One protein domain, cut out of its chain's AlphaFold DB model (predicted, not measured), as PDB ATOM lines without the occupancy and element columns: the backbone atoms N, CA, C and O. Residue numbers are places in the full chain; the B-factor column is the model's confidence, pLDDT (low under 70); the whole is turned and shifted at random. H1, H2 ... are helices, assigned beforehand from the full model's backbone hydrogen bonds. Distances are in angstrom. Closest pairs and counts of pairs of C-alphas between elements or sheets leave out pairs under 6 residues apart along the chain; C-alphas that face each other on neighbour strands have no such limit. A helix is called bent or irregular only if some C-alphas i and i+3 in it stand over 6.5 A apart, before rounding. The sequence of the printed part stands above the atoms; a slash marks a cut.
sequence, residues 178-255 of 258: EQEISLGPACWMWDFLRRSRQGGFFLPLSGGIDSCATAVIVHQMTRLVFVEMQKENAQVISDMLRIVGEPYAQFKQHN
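What this domain is: This is residues 178 to 255 of the 258 residues of a protein of Glarea lozoyensis (strain ATCC 74030 / MF5533) (UniProt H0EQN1). What does the model look like at first sight? Two long helices, H1 and H2, cross near their middles as an X, and the shorter H3 folds back from the far end of H2 and packs on the last part of it. The small H4 lies beyond H3 at one end of the long axis, while residues 197 to 208 make a long strap from the end of H1 to the start of H2. What is it made of? The 78 printed residues hold four named helices, in the order H1, H2, H3, H4, and no named strand; the class is all helix. How spread out is it? It is only just compact, close to loose, with a radius of gyration of the C-alphas of 13.7 A, and elongated, spanning 41 by 24 by 22 A.

How they stand to each other: What meets the longest helix? H2, residues 209 to 230, touches H1, residues 178 to 196, through residues 216 to 221 of H2 and 182 to 190 of H1; the closest C-alphas, of Ala 186 and Met 221, are 4.5 A apart. Their lines are about perpendicular, only just, at 72 degrees. Residues 225 to 229 of H2 touch H3, residues 234 to 244, at a steep tilt of 50 degrees, opposite ways, and the closest C-alphas, of Met 229 and Ile 237, are 5.9 A apart. What else is near H3? H1 only just touches it, with 3 pairs of C-alphas within 8 A and residue 194 alone on its side; the closest, those of Arg 194 and Asp 239, are 6.2 A apart. H4, residues 248 to 254, is close to H3 but not clearly touching, with the closest C-alphas, of Leu 241 and Tyr 248, 6.7 A apart; H4 is apart from H1 and H2. How do the helices pack, and how are their backbones formed? The packing is mostly crossed, with 0 of the 3 touching pairs at a shallow tilt. In H2, H3 and H4 every O i to N i+4 pair is within hydrogen-bond range; in H1 13 of 15 are.

Where its parts are: Where is the longest helix? H2 runs 31.2 A from C-alpha 209 at (-15.013, 33.193, 22.585) to C-alpha 230. Where are the others? H1 begins with C-alpha 178 at (-19.031, 21.707, 30.814) and is 27.0 A long; it is neither bent nor irregular, but only just: C-alphas 182 and 185 are 6.5 A apart. H3 measures 15.4 A, and H4 measures 10.2 A and ends with C-alpha 254 at (-49.634, 38.911, 37.015).

The domain as a whole: How large is it? The two C-alphas farthest apart, of Gly 208 and Gln 253, are 41.7 A apart. How are the helices linked? The printed part has no cut; the link H1 to H2 is long, with 12 residues, and the links H2 to H3 and H3 to H4 are tight. How confident is the model? The mean pLDDT of the printed part is 93.6, that of H4 is 76, and no printed residue is under 70.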
ATOM      1  N   GLU A 178     -18.313  20.603  31.447       97.25
ATOM      2  CA  GLU A 178     -19.031  21.707  30.814       97.25
ATOM      3  C   GLU A 178     -20.245  22.136  31.649       97.25
ATOM      4  O   GLU A 178     -20.565  23.322  31.718       97.25
ATOM      5  N   GLN A 179     -20.897  21.184  32.328       97.31
ATOM      6  CA  GLN A 179     -21.989  21.476  33.256       97.31
ATOM      7  C   GLN A 179     -21.465  22.197  34.501       97.31
ATOM      8  O   GLN A 179     -22.054  23.206  34.882       97.31
ATOM      9  N   GLU A 180     -20.341  21.759  35.083       97.69
ATOM     10  CA  GLU A 180     -19.710  22.453  36.218       97.69
ATOM     11  C   GLU A 180     -19.326  23.895  35.856       97.69
ATOM     12  O   GLU A 180     -19.663  24.826  36.587       97.69
ATOM     13  N   ILE A 181     -18.700  24.096  34.689       97.62
ATOM     14  CA  ILE A 181     -18.340  25.430  34.173       97.62
ATOM     15  C   ILE A 181     -19.584  26.293  33.933       97.62
ATOM     16  O   ILE A 181     -19.535  27.507  34.119       97.62
ATOM     17  N   SER A 182     -20.704  25.692  33.527       97.50
ATOM     18  CA  SER A 182     -21.947  26.438  33.316       97.50
ATOM     19  C   SER A 182     -22.650  26.814  34.625       97.50
ATOM     20  O   SER A 182     -23.225  27.895  34.712       97.50
ATOM     21  N   LEU A 183     -22.611  25.945  35.642       97.81
ATOM     22  CA  LEU A 183     -23.410  26.077  36.864       97.81
ATOM     23  C   LEU A 183     -22.675  26.814  37.983       97.81
ATOM     24  O   LEU A 183     -23.273  27.692  38.604       97.81
ATOM     25  N   GLY A 184     -21.400  26.503  38.231       97.38
ATOM     26  CA  GLY A 184     -20.628  27.097  39.328       97.38
ATOM     27  C   GLY A 184     -20.501  28.615  39.208       97.38
ATOM     28  O   GLY A 184     -21.023  29.339  40.059       97.38
ATOM     29  N   PRO A 185     -19.897  29.128  38.121       97.81
ATOM     30  CA  PRO A 185     -19.841  30.560  37.844       97.81
ATOM     31  C   PRO A 185     -21.217  31.236  37.795       97.81
ATOM     32  O   PRO A 185     -21.346  32.369  38.250       97.81
ATOM     33  N   ALA A 186     -22.256  30.557  37.293       98.12
ATOM     34  CA  ALA A 186     -23.610  31.109  37.252       98.12
ATOM     35  C   ALA A 186     -24.201  31.305  38.658       98.12
ATOM     36  O   ALA A 186     -24.731  32.377  38.952       98.12
ATOM     37  N   CYS A 187     -24.074  30.316  39.548       98.06
ATOM     38  CA  CYS A 187     -24.517  30.442  40.940       98.06
ATOM     39  C   CYS A 187     -23.694  31.500  41.690       98.06
ATOM     40  O   CYS A 187     -24.255  32.313  42.425       98.06
ATOM     41  N   TRP A 188     -22.381  31.562  41.442       97.94
ATOM     42  CA  TRP A 188     -21.528  32.612  42.002       97.94
ATOM     43  C   TRP A 188     -21.963  34.011  41.547       97.94
ATOM     44  O   TRP A 188     -22.080  34.912  42.375       97.94
ATOM     45  N   MET A 189     -22.262  34.198  40.255       97.00
ATOM     46  CA  MET A 189     -22.763  35.472  39.726       97.00
ATOM     47  C   MET A 189     -24.099  35.871  40.359       97.00
ATOM     48  O   MET A 189     -24.282  37.045  40.679       97.00
ATOM     49  N   TRP A 190     -25.007  34.915  40.579       97.56
ATOM     50  CA  TRP A 190     -26.273  35.179  41.264       97.56
ATOM     51  C   TRP A 190     -26.050  35.701  42.683       97.56
ATOM     52  O   TRP A 190     -26.573  36.758  43.046       97.56
ATOM     53  N   ASP A 191     -25.228  35.001  43.467       96.94
ATOM     54  CA  ASP A 191     -24.904  35.410  44.830       96.94
ATOM     55  C   ASP A 191     -24.201  36.765  44.868       96.94
ATOM     56  O   ASP A 191     -24.556  37.632  45.672       96.94
ATOM     57  N   PHE A 192     -23.248  36.982  43.963       96.00
ATOM     58  CA  PHE A 192     -22.546  38.250  43.850       96.00
ATOM     59  C   PHE A 192     -23.517  39.394  43.539       96.00
ATOM     60  O   PHE A 192     -23.496  40.433  44.204       96.00
ATOM     61  N   LEU A 193     -24.419  39.211  42.572       95.88
ATOM     62  CA  LEU A 193     -25.389  40.229  42.173       95.88
ATOM     63  C   LEU A 193     -26.381  40.540  43.297       95.88
ATOM     64  O   LEU A 193     -26.558  41.705  43.667       95.88
ATOM     65  N   ARG A 194     -27.000  39.510  43.888       94.88
ATOM     66  CA  ARG A 194     -28.009  39.724  44.930       94.88
ATOM     67  C   ARG A 194     -27.394  40.353  46.181       94.88
ATOM     68  O   ARG A 194     -28.027  41.227  46.774       94.88
ATOM     69  N   ARG A 195     -26.159  40.000  46.554       95.12
ATOM     70  CA  ARG A 195     -25.514  40.502  47.782       95.12
ATOM     71  C   ARG A 195     -24.830  41.857  47.606       95.12
ATOM     72  O   ARG A 195     -24.859  42.663  48.531       95.12
ATOM     73  N   SER A 196     -24.298  42.160  46.420       94.69
ATOM     74  CA  SER A 196     -23.702  43.475  46.110       94.69
ATOM     75  C   SER A 196     -24.730  44.605  45.957       94.69
ATOM     76  O   SER A 196     -24.352  45.779  45.902       94.69
ATOM     77  N   ARG A 197     -26.025  44.260  45.881       91.75
ATOM     78  CA  ARG A 197     -27.151  45.190  45.674       91.75
ATOM     79  C   ARG A 197     -27.019  46.043  44.405       91.75
ATOM     80  O   ARG A 197     -27.557  47.146  44.349       91.75
ATOM     81  N   GLN A 198     -26.310  45.540  43.399       93.75
ATOM     82  CA  GLN A 198     -26.214  46.190  42.094       93.75
ATOM     83  C   GLN A 198     -27.447  45.886  41.233       93.75
ATOM     84  O   GLN A 198     -28.148  44.901  41.457       93.75
ATOM     85  N   GLY A 199     -27.703  46.740  40.238       90.88
ATOM     86  CA  GLY A 199     -28.844  46.603  39.319       90.88
ATOM     87  C   GLY A 199     -28.616  45.642  38.145       90.88
ATOM     88  O   GLY A 199     -29.501  45.483  37.312       90.88
ATOM     89  N   GLY A 200     -27.432  45.032  38.031       95.00
ATOM     90  CA  GLY A 200     -27.107  44.100  36.953       95.00
ATOM     91  C   GLY A 200     -25.619  44.064  36.616       95.00
ATOM     92  O   GLY A 200     -24.778  44.518  37.393       95.00
ATOM     93  N   PHE A 201     -25.309  43.541  35.430       96.44
ATOM     94  CA  PHE A 201     -23.950  43.430  34.902       96.44
ATOM     95  C   PHE A 201     -23.755  44.313  33.667       96.44
ATOM     96  O   PHE A 201     -24.651  44.443  32.836       96.44
ATOM     97  N   PHE A 202     -22.549  44.859  33.511       97.38
ATOM     98  CA  PHE A 202     -22.083  45.457  32.260       97.38
ATOM     99  C   PHE A 202     -21.040  44.528  31.632       97.38
ATOM    100  O   PHE A 202     -19.971  44.329  32.205       97.38
ATOM    101  N   LEU A 203     -21.357  43.945  30.472       97.00
ATOM    102  CA  LEU A 203     -20.503  42.974  29.782       97.00
ATOM    103  C   LEU A 203     -20.077  43.502  28.399       97.00
ATOM    104  O   LEU A 203     -20.887  43.494  27.471       97.00
ATOM    105  N   PRO A 204     -18.816  43.939  28.222       97.62
ATOM    106  CA  PRO A 204     -18.283  44.308  26.913       97.62
ATOM    107  C   PRO A 204     -18.136  43.077  26.006       97.62
ATOM    108  O   PRO A 204     -17.308  42.199  26.255       97.62
ATOM    109  N   LEU A 205     -18.925  43.016  24.933       97.75
ATOM    110  CA  LEU A 205     -18.873  41.928  23.956       97.75
ATOM    111  C   LEU A 205     -17.891  42.267  22.834       97.75
ATOM    112  O   LEU A 205     -18.135  43.171  22.039       97.75
ATOM    113  N   SER A 206     -16.789  41.521  22.751       97.50
ATOM    114  CA  SER A 206     -15.788  41.688  21.687       97.50
ATOM    115  C   SER A 206     -16.104  40.876  20.429       97.50
ATOM    116  O   SER A 206     -15.498  41.102  19.386       97.50
ATOM    117  N   GLY A 207     -17.018  39.904  20.532       96.25
ATOM    118  CA  GLY A 207     -17.260  38.880  19.509       96.25
ATOM    119  C   GLY A 207     -16.319  37.671  19.609       96.25
ATOM    120  O   GLY A 207     -16.484  36.709  18.865       96.25
ATOM    121  N   GLY A 208     -15.353  37.694  20.535       98.06
ATOM    122  CA  GLY A 208     -14.475  36.562  20.832       98.06
ATOM    123  C   GLY A 208     -15.109  35.534  21.773       98.06
ATOM    124  O   GLY A 208     -16.091  35.820  22.467       98.06
ATOM    125  N   ILE A 209     -14.499  34.347  21.833       97.88
ATOM    126  CA  ILE A 209     -15.013  33.193  22.585       97.88
ATOM    127  C   ILE A 209     -15.154  33.464  24.090       97.88
ATOM    128  O   ILE A 209     -16.165  33.078  24.665       97.88
ATOM    129  N   ASP A 210     -14.235  34.208  24.707       97.69
ATOM    130  CA  ASP A 210     -14.267  34.472  26.155       97.69
ATOM    131  C   ASP A 210     -15.436  35.386  26.555       97.69
ATOM    132  O   ASP A 210     -16.164  35.124  27.518       97.69
ATOM    133  N   SER A 211     -15.666  36.448  25.774       97.81
ATOM    134  CA  SER A 211     -16.808  37.347  25.987       97.81
ATOM    135  C   SER A 211     -18.140  36.632  25.738       97.81
ATOM    136  O   SER A 211     -19.110  36.864  26.459       97.81
ATOM    137  N   CYS A 212     -18.165  35.700  24.777       97.94
ATOM    138  CA  CYS A 212     -19.315  34.846  24.503       97.94
ATOM    139  C   CYS A 212     -19.575  33.865  25.658       97.94
ATOM    140  O   CYS A 212     -20.697  33.794  26.152       97.94
ATOM    141  N   ALA A 213     -18.546  33.173  26.155       97.88
ATOM    142  CA  ALA A 213     -18.659  32.255  27.287       97.88
ATOM    143  C   ALA A 213     -19.186  32.970  28.540       97.88
ATOM    144  O   ALA A 213     -20.103  32.480  29.195       97.88
ATOM    145  N   THR A 214     -18.685  34.177  28.820       98.06
ATOM    146  CA  THR A 214     -19.174  35.006  29.932       98.06
ATOM    147  C   THR A 214     -20.654  35.364  29.758       98.06
ATOM    148  O   THR A 214     -21.429  35.257  30.708       98.06
ATOM    149  N   ALA A 215     -21.082  35.726  28.544       98.19
ATOM    150  CA  ALA A 215     -22.491  35.997  28.251       98.19
ATOM    151  C   ALA A 215     -23.373  34.754  28.446       98.19
ATOM    152  O   ALA A 215     -24.475  34.856  28.986       98.19
ATOM    153  N   VAL A 216     -22.883  33.573  28.053       98.06
ATOM    154  CA  VAL A 216     -23.577  32.294  28.252       98.06
ATOM    155  C   VAL A 216     -23.693  31.947  29.738       98.06
ATOM    156  O   VAL A 216     -24.740  31.460  30.148       98.06
ATOM    157  N   ILE A 217     -22.686  32.247  30.562       98.31
ATOM    158  CA  ILE A 217     -22.766  32.068  32.022       98.31
ATOM    159  C   ILE A 217     -23.844  32.980  32.623       98.31
ATOM    160  O   ILE A 217     -24.671  32.511  33.403       98.31
ATOM    161  N   VAL A 218     -23.901  34.258  32.222       97.94
ATOM    162  CA  VAL A 218     -24.972  35.179  32.657       97.94
ATOM    163  C   VAL A 218     -26.344  34.667  32.209       97.94
ATOM    164  O   VAL A 218     -27.301  34.700  32.979       97.94
ATOM    165  N   HIS A 219     -26.451  34.139  30.988       98.00
ATOM    166  CA  HIS A 219     -27.679  33.509  30.510       98.00
ATOM    167  C   HIS A 219     -28.043  32.258  31.325       98.00
ATOM    168  O   HIS A 219     -29.202  32.062  31.677       98.00
ATOM    169  N   GLN A 220     -27.072  31.416  31.676       98.38
ATOM    170  CA  GLN A 220     -27.317  30.242  32.506       98.38
ATOM    171  C   GLN A 220     -27.776  30.635  33.915       98.38
ATOM    172  O   GLN A 220     -28.698  30.019  34.445       98.38
ATOM    173  N   MET A 221     -27.214  31.702  34.489       98.19
ATOM    174  CA  MET A 221     -27.677  32.279  35.753       98.19
ATOM    175  C   MET A 221     -29.158  32.672  35.674       98.19
ATOM    176  O   MET A 221     -29.938  32.271  36.536       98.19
ATOM    177  N   THR A 222     -29.587  33.397  34.632       97.19
ATOM    178  CA  THR A 222     -31.006  33.783  34.501       97.19
ATOM    179  C   THR A 222     -31.922  32.578  34.298       97.19
ATOM    180  O   THR A 222     -33.039  32.568  34.814       97.19
ATOM    181  N   ARG A 223     -31.450  31.522  33.621       98.00
ATOM    182  CA  ARG A 223     -32.189  30.254  33.515       98.00
ATOM    183  C   ARG A 223     -32.365  29.563  34.863       98.00
ATOM    184  O   ARG A 223     -33.451  29.053  35.120       98.00
ATOM    185  N   LEU A 224     -31.336  29.544  35.711       97.81
ATOM    186  CA  LEU A 224     -31.438  28.980  37.062       97.81
ATOM    187  C   LEU A 224     -32.446  29.755  37.912       97.81
ATOM    188  O   LEU A 224     -33.297  29.140  38.547       97.81
ATOM    189  N   VAL A 225     -32.407  31.091  37.857       97.12
ATOM    190  CA  VAL A 225     -33.394  31.947  38.533       97.12
ATOM    191  C   VAL A 225     -34.804  31.607  38.058       97.12
ATOM    192  O   VAL A 225     -35.680  31.370  38.880       97.12
ATOM    193  N   PHE A 226     -35.016  31.495  36.744       95.31
ATOM    194  CA  PHE A 226     -36.319  31.133  36.187       95.31
ATOM    195  C   PHE A 226     -36.806  29.753  36.653       95.31
ATOM    196  O   PHE A 226     -37.974  29.601  37.004       95.31
ATOM    197  N   VAL A 227     -35.923  28.750  36.707       96.12
ATOM    198  CA  VAL A 227     -36.262  27.416  37.232       96.12
ATOM    199  C   VAL A 227     -36.666  27.488  38.706       96.12
ATOM    200  O   VAL A 227     -37.645  26.862  39.097       96.12
ATOM    201  N   GLU A 228     -35.955  28.256  39.527       95.50
ATOM    202  CA  GLU A 228     -36.296  28.420  40.946       95.50
ATOM    203  C   GLU A 228     -37.584  29.228  41.152       95.50
ATOM    204  O   GLU A 228     -38.350  28.930  42.066       95.50
ATOM    205  N   MET A 229     -37.895  30.179  40.266       91.94
ATOM    206  CA  MET A 229     -39.207  30.832  40.250       91.94
ATOM    207  C   MET A 229     -40.328  29.833  39.964       91.94
ATOM    208  O   MET A 229     -41.348  29.872  40.637       91.94
ATOM    209  N   GLN A 230     -40.143  28.916  39.007       91.69
ATOM    210  CA  GLN A 230     -41.130  27.866  38.712       91.69
ATOM    211  C   GLN A 230     -41.330  26.887  39.874       91.69
ATOM    212  O   GLN A 230     -42.378  26.256  39.960       91.69
ATOM    213  N   LYS A 231     -40.335  26.758  40.757       92.69
ATOM    214  CA  LYS A 231     -40.422  25.995  42.008       92.69
ATOM    215  C   LYS A 231     -40.957  26.822  43.183       92.69
ATOM    216  O   LYS A 231     -40.883  26.358  44.315       92.69
ATOM    217  N   GLU A 232     -41.435  28.043  42.935       92.06
ATOM    218  CA  GLU A 232     -41.974  28.949  43.956       92.06
ATOM    219  C   GLU A 232     -40.963  29.272  45.077       92.06
ATOM    220  O   GLU A 232     -41.319  29.485  46.237       92.06
ATOM    221  N   ASN A 233     -39.667  29.341  44.744       93.06
ATOM    222  CA  ASN A 233     -38.632  29.699  45.709       93.06
ATOM    223  C   ASN A 233     -38.761  31.179  46.114       93.06
ATOM    224  O   ASN A 233     -38.285  32.086  45.422       93.06
ATOM    225  N   ALA A 234     -39.396  31.419  47.264       92.56
ATOM    226  CA  ALA A 234     -39.729  32.753  47.758       92.56
ATOM    227  C   ALA A 234     -38.509  33.681  47.895       92.56
ATOM    228  O   ALA A 234     -38.607  34.871  47.585       92.56
ATOM    229  N   GLN A 235     -37.357  33.147  48.316       93.44
ATOM    230  CA  GLN A 235     -36.137  33.938  48.478       93.44
ATOM    231  C   GLN A 235     -35.600  34.397  47.120       93.44
ATOM    232  O   GLN A 235     -35.339  35.586  46.933       93.44
ATOM    233  N   VAL A 236     -35.495  33.478  46.152       95.00
ATOM    234  CA  VAL A 236     -35.017  33.797  44.797       95.00
ATOM    235  C   VAL A 236     -35.955  34.786  44.104       95.00
ATOM    236  O   VAL A 236     -35.480  35.750  43.504       95.00
ATOM    237  N   ILE A 237     -37.274  34.605  44.238       93.75
ATOM    238  CA  ILE A 237     -38.281  35.531  43.696       93.75
ATOM    239  C   ILE A 237     -38.115  36.927  44.311       93.75
ATOM    240  O   ILE A 237     -38.060  37.919  43.585       93.75
ATOM    241  N   SER A 238     -37.992  37.015  45.638       93.25
ATOM    242  CA  SER A 238     -37.797  38.285  46.345       93.25
ATOM    243  C   SER A 238     -36.512  38.997  45.906       93.25
ATOM    244  O   SER A 238     -36.528  40.198  45.624       93.25
ATOM    245  N   ASP A 239     -35.398  38.268  45.809       94.75
ATOM    246  CA  ASP A 239     -34.121  38.827  45.363       94.75
ATOM    247  C   ASP A 239     -34.165  39.284  43.905       94.75
ATOM    248  O   ASP A 239     -33.691  40.380  43.598       94.75
ATOM    249  N   MET A 240     -34.781  38.500  43.018       94.75
ATOM    250  CA  MET A 240     -34.954  38.868  41.615       94.75
ATOM    251  C   MET A 240     -35.765  40.159  41.486       94.75
ATOM    252  O   MET A 240     -35.309  41.095  40.833       94.75
ATOM    253  N   LEU A 241     -36.932  40.235  42.133       93.50
ATOM    254  CA  LEU A 241     -37.811  41.407  42.090       93.50
ATOM    255  C   LEU A 241     -37.116  42.667  42.593       93.50
ATOM    256  O   LEU A 241     -37.222  43.730  41.983       93.50
ATOM    257  N   ARG A 242     -36.326  42.531  43.661       93.00
ATOM    258  CA  ARG A 242     -35.490  43.618  44.167       93.00
ATOM    259  C   ARG A 242     -34.442  44.062  43.145       93.00
ATOM    260  O   ARG A 242     -34.223  45.262  43.018       93.00
ATOM    261  N   ILE A 243     -33.780  43.131  42.456       94.00
ATOM    262  CA  ILE A 243     -32.761  43.446  41.441       94.00
ATOM    263  C   ILE A 243     -33.388  44.182  40.249       94.00
ATOM    264  O   ILE A 243     -32.823  45.175  39.797       94.00
ATOM    265  N   VAL A 244     -34.554  43.738  39.765       92.38
ATOM    266  CA  VAL A 244     -35.242  44.376  38.622       92.38
ATOM    267  C   VAL A 244     -36.043  45.626  39.008       92.38
ATOM    268  O   VAL A 244     -36.479  46.368  38.133       92.38
ATOM    269  N   GLY A 245     -36.214  45.890  40.307       89.75
ATOM    270  CA  GLY A 245     -36.938  47.053  40.821       89.75
ATOM    271  C   GLY A 245     -38.464  46.936  40.739       89.75
ATOM    272  O   GLY A 245     -39.147  47.960  40.759       89.75
ATOM    273  N   GLU A 246     -39.012  45.720  40.657       87.44
ATOM    274  CA  GLU A 246     -40.458  45.484  40.580       87.44
ATOM    275  C   GLU A 246     -41.076  45.180  41.961       87.44
ATOM    276  O   GLU A 246     -40.526  44.385  42.729       87.44
ATOM    277  N   PRO A 247     -42.242  45.760  42.309       84.25
ATOM    278  CA  PRO A 247     -42.930  45.440  43.557       84.25
ATOM    279  C   PRO A 247     -43.502  44.014  43.565       84.25
ATOM    280  O   PRO A 247     -44.216  43.614  42.645       84.25
ATOM    281  N   TYR A 248     -43.323  43.290  44.675       79.38
ATOM    282  CA  TYR A 248     -43.859  41.928  44.851       79.38
ATOM    283  C   TYR A 248     -45.377  41.825  44.622       79.38
ATOM    284  O   TYR A 248     -45.857  40.879  44.002       79.38
ATOM    285  N   ALA A 249     -46.142  42.831  45.056       74.81
ATOM    286  CA  ALA A 249     -47.592  42.866  44.857       74.81
ATOM    287  C   ALA A 249     -47.991  42.875  43.370       74.81
ATOM    288  O   ALA A 249     -48.960  42.221  42.990       74.81
ATOM    289  N   GLN A 250     -47.236  43.586  42.528       76.44
ATOM    290  CA  GLN A 250     -47.496  43.658  41.092       76.44
ATOM    291  C   GLN A 250     -47.117  42.344  40.401       76.44
ATOM    292  O   GLN A 250     -47.868  41.863  39.552       76.44
ATOM    293  N   PHE A 251     -46.007  41.725  40.806       80.44
ATOM    294  CA  PHE A 251     -45.590  40.419  40.298       80.44
ATOM    295  C   PHE A 251     -46.634  39.330  40.579       80.44
ATOM    296  O   PHE A 251     -47.028  38.607  39.663       80.44
ATOM    297  N   LYS A 252     -47.153  39.270  41.813       75.19
ATOM    298  CA  LYS A 252     -48.152  38.274  42.227       75.19
ATOM    299  C   LYS A 252     -49.512  38.452  41.545       75.19
ATOM    300  O   LYS A 252     -50.205  37.478  41.281       75.19
ATOM    301  N   GLN A 253     -49.890  39.687  41.208       71.38
ATOM    302  CA  GLN A 253     -51.104  39.947  40.422       71.38
ATOM    303  C   GLN A 253     -51.020  39.376  39.000       71.38
ATOM    304  O   GLN A 253     -52.017  38.871  38.492       71.38
ATOM    305  N   HIS A 254     -49.847  39.446  38.365       75.38
ATOM    306  CA  HIS A 254     -49.634  38.911  37.015       75.38
ATOM    307  C   HIS A 254     -49.316  37.408  37.016       75.38
ATOM    308  O   HIS A 254     -49.521  36.744  36.004       75.38
ATOM    309  N   ASN A 255     -48.858  36.874  38.151       74.94
ATOM    310  CA  ASN A 255     -48.497  35.471  38.330       74.94
ATOM    311  C   ASN A 255     -49.193  34.910  39.584       74.94
ATOM    312  O   ASN A 255     -48.526  34.647  40.577       74.94
TER     313      ASN A 255